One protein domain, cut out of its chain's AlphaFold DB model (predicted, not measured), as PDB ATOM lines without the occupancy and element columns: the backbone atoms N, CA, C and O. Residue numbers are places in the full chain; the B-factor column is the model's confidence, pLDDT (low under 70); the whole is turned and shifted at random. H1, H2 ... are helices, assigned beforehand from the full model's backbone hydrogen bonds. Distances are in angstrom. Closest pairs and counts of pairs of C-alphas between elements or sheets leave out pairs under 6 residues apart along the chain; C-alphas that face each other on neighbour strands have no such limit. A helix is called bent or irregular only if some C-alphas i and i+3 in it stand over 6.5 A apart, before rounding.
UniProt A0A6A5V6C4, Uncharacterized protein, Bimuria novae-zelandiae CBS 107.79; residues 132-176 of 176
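AT A GLANCE: This is residues 132 to 176 of the 176 residues of an uncharacterized protein of Bimuria novae-zelandiae CBS 107.79 (UniProt A0A6A5V6C4). A thin, extended chain with no packed core, in which the well-formed helix H2 is the longest element: the short helix H1 sits at the beginning of H2, and a slender link, residues 151 to 158, runs on from the other end of H2 to a second short helix, H3. Beyond H3, residues 163 to 176 have no named element; they loop round at that end and then run across the long axis as a tail. The printed part has 45 residues with three named helices in the order H1, H2, H3 and no named strand; the class is all helix, though under half of the residues, 21 of 45, are in named elements. The whole is extended, with a radius of gyration of the C-alphas of 17.9 A and spans of 51 by 25 by 10 A.

IN THESE COORDINATES: H2 is the longest helix, residues 138 to 150, and measures 18.8 A from C-alpha 138 at (93.953, -39.189, -237.809) to C-alpha 150 at (96.290, -22.951, -228.622). H1, residues 133 to 136, is 5.0 A long and begins at C-alpha 133, (98.659, -38.851, -246.095). H3, residues 159 to 162, ends at C-alpha 162, (89.839, -2.156, -221.642). H3 is irregular, but only just: C-alphas 159 and 162 are 6.7 A apart.

HOW THE PARTS SIT: H2 touches no helix. H1 is close to H2 but not clearly touching it, with 2 pairs of C-alphas within 8 A; their closest C-alphas, those of Glu 134 and Ala 140, are 6.7 A apart. The link from H1 to H2 is tight, with 1 residue between them. The link from H2 to H3 is short, with 8 residues between them, and H2 and H3 are apart. H1 and H3 are apart too. Every O i to N i+4 pair of H2 is within hydrogen-bond range, while H1 and H3 are too short for such a pair; the 1 pair of O i to N i+3 is within range in H1 and not in H3.

THE WHOLE: The outline is a rod, and the two C-alphas farthest apart, those of Tyr 133 and Pro 168, are 50.9 A apart. Residues 136 to 142, of which 138 to 142 belong to H2, stand free, as do residues 145 to 158, of which 145 to 150 belong to H2. The C-alphas of residues 163 to 176 lie 18 to 24 A from the mean of the C-alphas, and Arg 176 is the chain's last residue. The printed part has no cut, and neither link between helices is long. The mean pLDDT of the printed part of this model is 73.8; it is under 70 in 23 printed residues, namely residues 153 to 168 and 170 to 176.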
ATOM      1  N   GLY A 132      99.823 -36.351-249.356       82.50
ATOM      2  CA  GLY A 132      99.026 -35.763-248.303       82.50
ATOM      3  C   GLY A 132      98.464 -36.701-247.251       82.50
ATOM      4  O   GLY A 132      97.610 -36.283-246.473       82.50
ATOM      5  N   TYR A 133      98.943 -37.941-247.197       84.44
ATOM      6  CA  TYR A 133      98.659 -38.851-246.095       84.44
ATOM      7  C   TYR A 133      99.017 -38.224-244.745       84.44
ATOM      8  O   TYR A 133      98.213 -38.275-243.816       84.44
ATOM      9  N   GLU A 134     100.166 -37.550-244.667       83.88
ATOM     10  CA  GLU A 134     100.643 -36.919-243.437       83.88
ATOM     11  C   GLU A 134      99.619 -35.934-242.861       83.88
ATOM     12  O   GLU A 134      99.243 -36.091-241.703       83.88
ATOM     13  N   TRP A 135      99.055 -35.024-243.670       84.38
ATOM     14  CA  TRP A 135      98.051 -34.044-243.218       84.38
ATOM     15  C   TRP A 135      96.608 -34.567-243.178       84.38
ATOM     16  O   TRP A 135      95.755 -33.963-242.534       84.38
ATOM     17  N   LYS A 136      96.308 -35.696-243.829       82.25
ATOM     18  CA  LYS A 136      94.978 -36.344-243.786       82.25
ATOM     19  C   LYS A 136      94.860 -37.414-242.698       82.25
ATOM     20  O   LYS A 136      93.761 -37.923-242.453       82.25
ATOM     21  N   SER A 137      95.972 -37.781-242.066       85.75
ATOM     22  CA  SER A 137      96.015 -38.808-241.030       85.75
ATOM     23  C   SER A 137      95.159 -38.427-239.812       85.75
ATOM     24  O   SER A 137      94.949 -37.253-239.503       85.75
ATOM     25  N   ASN A 138      94.666 -39.431-239.073       85.75
ATOM     26  CA  ASN A 138      93.953 -39.189-237.809       85.75
ATOM     27  C   ASN A 138      94.815 -38.394-236.816       85.75
ATOM     28  O   ASN A 138      94.288 -37.548-236.099       85.75
ATOM     29  N   ARG A 139      96.131 -38.643-236.825       86.88
ATOM     30  CA  ARG A 139      97.111 -37.920-236.014       86.88
ATOM     31  C   ARG A 139      97.151 -36.437-236.376       86.88
ATOM     32  O   ARG A 139      97.054 -35.610-235.478       86.88
ATOM     33  N   ALA A 140      97.249 -36.105-237.661       85.56
ATOM     34  CA  ALA A 140      97.278 -34.712-238.095       85.56
ATOM     35  C   ALA A 140      95.974 -33.972-237.790       85.56
ATOM     36  O   ALA A 140      96.020 -32.816-237.396       85.56
ATOM     37  N   ARG A 141      94.816 -34.641-237.873       85.88
ATOM     38  CA  ARG A 141      93.530 -34.039-237.480       85.88
ATOM     39  C   ARG A 141      93.459 -33.719-235.985       85.88
ATOM     40  O   ARG A 141      92.911 -32.695-235.591       85.88
ATOM     41  N   GLU A 142      93.985 -34.605-235.143       89.25
ATOM     42  CA  GLU A 142      94.063 -34.362-233.699       89.25
ATOM     43  C   GLU A 142      95.054 -33.234-233.374       89.25
ATOM     44  O   GLU A 142      94.789 -32.394-232.515       89.25
ATOM     45  N   GLU A 143      96.186 -33.194-234.076       87.62
ATOM     46  CA  GLU A 143      97.183 -32.135-233.938       87.62
ATOM     47  C   GLU A 143      96.649 -30.776-234.400       87.62
ATOM     48  O   GLU A 143      96.848 -29.789-233.699       87.62
ATOM     49  N   GLU A 144      95.904 -30.727-235.506       86.88
ATOM     50  CA  GLU A 144      95.200 -29.531-235.973       86.88
ATOM     51  C   GLU A 144      94.209 -29.028-234.917       86.88
ATOM     52  O   GLU A 144      94.238 -27.850-234.566       86.88
ATOM     53  N   ALA A 145      93.378 -29.911-234.355       86.81
ATOM     54  CA  ALA A 145      92.437 -29.536-233.301       86.81
ATOM     55  C   ALA A 145      93.162 -28.957-232.074       86.81
ATOM     56  O   ALA A 145      92.801 -27.889-231.582       86.81
ATOM     57  N   ARG A 146      94.246 -29.607-231.631       88.69
ATOM     58  CA  ARG A 146      95.075 -29.120-230.520       88.69
ATOM     59  C   ARG A 146      95.742 -27.782-230.846       88.69
ATOM     60  O   ARG A 146      95.842 -26.926-229.973       88.69
ATOM     61  N   ALA A 147      96.214 -27.595-232.074       87.12
ATOM     62  CA  ALA A 147      96.827 -26.345-232.504       87.12
ATOM     63  C   ALA A 147      95.803 -25.203-232.511       87.12
ATOM     64  O   ALA A 147      96.107 -24.116-232.025       87.12
ATOM     65  N   LEU A 148      94.580 -25.455-232.987       83.38
ATOM     66  CA  LEU A 148      93.494 -24.474-232.965       83.38
ATOM     67  C   LEU A 148      93.082 -24.087-231.538       83.38
ATOM     68  O   LEU A 148      92.803 -22.915-231.306       83.38
ATOM     69  N   ASP A 149      93.131 -25.016-230.579       81.50
ATOM     70  CA  ASP A 149      92.884 -24.711-229.163       81.50
ATOM     71  C   ASP A 149      93.950 -23.777-228.557       81.50
ATOM     72  O   ASP A 149      93.657 -22.986-227.657       81.50
ATOM     73  N   VAL A 150      95.193 -23.840-229.050       81.62
ATOM     74  CA  VAL A 150      96.290 -22.951-228.622       81.62
ATOM     75  C   VAL A 150      96.199 -21.577-229.293       81.62
ATOM     76  O   VAL A 150      96.648 -20.573-228.729       81.62
ATOM     77  N   VAL A 151      95.610 -21.496-230.488       79.69
ATOM     78  CA  VAL A 151      95.439 -20.230-231.203       79.69
ATOM     79  C   VAL A 151      94.341 -19.404-230.536       79.69
ATOM     80  O   VAL A 151      93.148 -19.552-230.787       79.69
ATOM     81  N   VAL A 152      94.757 -18.451-229.703       74.12
ATOM     82  CA  VAL A 152      93.856 -17.432-229.158       74.12
ATOM     83  C   VAL A 152      93.421 -16.498-230.287       74.12
ATOM     84  O   VAL A 152      94.232 -15.763-230.854       74.12
ATOM     85  N   ASP A 153      92.123 -16.488-230.599       69.56
ATOM     86  CA  ASP A 153      91.556 -15.562-231.578       69.56
ATOM     87  C   ASP A 153      91.841 -14.111-231.147       69.56
ATOM     88  O   ASP A 153      91.482 -13.684-230.043       69.56
ATOM     89  N   LYS A 154      92.436 -13.313-232.043       65.19
ATOM     90  CA  LYS A 154      92.651 -11.867-231.857       65.19
ATOM     91  C   LYS A 154      91.342 -11.132-231.540       65.19
ATOM     92  O   LYS A 154      91.376 -10.054-230.952       65.19
ATOM     93  N   ASN A 155      90.184 -11.705-231.890       58.81
ATOM     94  CA  ASN A 155      88.878 -11.193-231.491       58.81
ATOM     95  C   ASN A 155      88.551 -11.378-230.006       58.81
ATOM     96  O   ASN A 155      87.838 -10.551-229.436       58.81
ATOM     97  N   THR A 156      89.081 -12.425-229.379       61.41
ATOM     98  CA  THR A 156      88.996 -12.662-227.929       61.41
ATOM     99  C   THR A 156      90.104 -11.931-227.165       61.41
ATOM    100  O   THR A 156      89.966 -11.637-225.973       61.41
ATOM    101  N   MET A 157      91.182 -11.562-227.863       61.66
ATOM    102  CA  MET A 157      92.293 -10.791-227.326       61.66
ATOM    103  C   MET A 157      91.873  -9.330-227.081       61.66
ATOM    104  O   MET A 157      91.834  -8.487-227.971       61.66
ATOM    105  N   ILE A 158      91.546  -9.039-225.823       65.31
ATOM    106  CA  ILE A 158      91.657  -7.723-225.166       65.31
ATOM    107  C   ILE A 158      90.705  -6.605-225.655       65.31
ATOM    108  O   ILE A 158      90.559  -5.614-224.954       65.31
ATOM    109  N   ARG A 159      89.938  -6.767-226.738       62.28
ATOM    110  CA  ARG A 159      89.045  -5.714-227.284       62.28
ATOM    111  C   ARG A 159      88.177  -4.990-226.252       62.28
ATOM    112  O   ARG A 159      88.340  -3.804-226.003       62.28
ATOM    113  N   THR A 160      87.243  -5.708-225.630       59.66
ATOM    114  CA  THR A 160      86.247  -5.121-224.714       59.66
ATOM    115  C   THR A 160      86.682  -5.160-223.252       59.66
ATOM    116  O   THR A 160      85.900  -4.791-222.374       59.66
ATOM    117  N   ARG A 161      87.894  -5.664-222.970       62.84
ATOM    118  CA  ARG A 161      88.426  -5.735-221.602       62.84
ATOM    119  C   ARG A 161      88.888  -4.369-221.102       62.84
ATOM    120  O   ARG A 161      88.705  -4.101-219.922       62.84
ATOM    121  N   TYR A 162      89.389  -3.510-221.993       64.06
ATOM    122  CA  TYR A 162      89.839  -2.156-221.642       64.06
ATOM    123  C   TYR A 162      89.162  -1.035-222.446       64.06
ATOM    124  O   TYR A 162      89.447   0.132-222.206       64.06
ATOM    125  N   GLY A 163      88.217  -1.368-223.336       64.12
ATOM    126  CA  GLY A 163      87.561  -0.382-224.199       64.12
ATOM    127  C   GLY A 163      88.469   0.020-225.362       64.12
ATOM    128  O   GLY A 163      89.692  -0.056-225.271       64.12
ATOM    129  N   ASP A 164      87.870   0.388-226.491       69.50
ATOM    130  CA  ASP A 164      88.613   0.856-227.661       69.50
ATOM    131  C   ASP A 164      88.913   2.360-227.486       69.50
ATOM    132  O   ASP A 164      87.968   3.153-227.451       69.50
ATOM    133  N   PRO A 165      90.186   2.790-227.371       68.88
ATOM    134  CA  PRO A 165      90.528   4.194-227.131       68.88
ATOM    135  C   PRO A 165      90.127   5.124-228.286       68.88
ATOM    136  O   PRO A 165      90.042   6.334-228.089       68.88
ATOM    137  N   LEU A 166      89.857   4.583-229.480       69.25
ATOM    138  CA  LEU A 166      89.388   5.350-230.638       69.25
ATOM    139  C   LEU A 166      87.857   5.371-230.757       69.25
ATOM    140  O   LEU A 166      87.319   6.106-231.585       69.25
ATOM    141  N   LYS A 167      87.146   4.578-229.945       69.56
ATOM    142  CA  LYS A 167      85.680   4.491-229.935       69.56
ATOM    143  C   LYS A 167      85.163   4.547-228.495       69.56
ATOM    144  O   LYS A 167      84.830   3.504-227.925       69.56
ATOM    145  N   PRO A 168      85.031   5.756-227.916       68.19
ATOM    146  CA  PRO A 168      84.605   5.935-226.526       68.19
ATOM    147  C   PRO A 168      83.191   5.402-226.242       68.19
ATOM    148  O   PRO A 168      82.833   5.202-225.086       68.19
ATOM    149  N   GLU A 169      82.389   5.143-227.278       70.00
ATOM    150  CA  GLU A 169      81.053   4.557-227.143       70.00
ATOM    151  C   GLU A 169      81.044   3.048-226.864       70.00
ATOM    152  O   GLU A 169      79.988   2.516-226.532       70.00
ATOM    153  N   VAL A 170      82.166   2.328-226.994       67.94
ATOM    154  CA  VAL A 170      82.204   0.880-226.727       67.94
ATOM    155  C   VAL A 170      82.458   0.649-225.230       67.94
ATOM    156  O   VAL A 170      83.597   0.795-224.779       67.94
ATOM    157  N   PRO A 171      81.442   0.269-224.427       62.88
ATOM    158  CA  PRO A 171      81.597   0.174-222.982       62.88
ATOM    159  C   PRO A 171      82.498  -0.999-222.588       62.88
ATOM    160  O   PRO A 171      82.361  -2.124-223.083       62.88
ATOM    161  N   MET A 172      83.392  -0.743-221.632       69.94
ATOM    162  CA  MET A 172      84.190  -1.773-220.969       69.94
ATOM    163  C   MET A 172      83.280  -2.761-220.238       69.94
ATOM    164  O   MET A 172      82.401  -2.365-219.473       69.94
ATOM    165  N   LYS A 173      83.508  -4.063-220.423       64.25
ATOM    166  CA  LYS A 173      82.797  -5.102-219.667       64.25
ATOM    167  C   LYS A 173      83.670  -5.588-218.510       64.25
ATOM    168  O   LYS A 173      84.368  -6.590-218.646       64.25
ATOM    169  N   LEU A 174      83.610  -4.897-217.370       63.22
ATOM    170  CA  LEU A 174      84.105  -5.434-216.097       63.22
ATOM    171  C   LEU A 174      83.073  -6.438-215.562       63.22
ATOM    172  O   LEU A 174      81.976  -6.047-215.163       63.22
ATOM    173  N   LYS A 175      83.402  -7.733-215.554       63.78
ATOM    174  CA  LYS A 175      82.661  -8.693-214.724       63.78
ATOM    175  C   LYS A 175      83.080  -8.466-213.269       63.78
ATOM    176  O   LYS A 175      84.274  -8.480-212.982       63.78
ATOM    177  N   ARG A 176      82.091  -8.176-212.423       44.03
ATOM    178  CA  ARG A 176      82.207  -7.976-210.974       44.03
ATOM    179  C   ARG A 176      82.311  -9.313-210.250       44.03
ATOM    180  O   ARG A 176      81.729 -10.286-210.781       44.03
TER     181      ARG A 176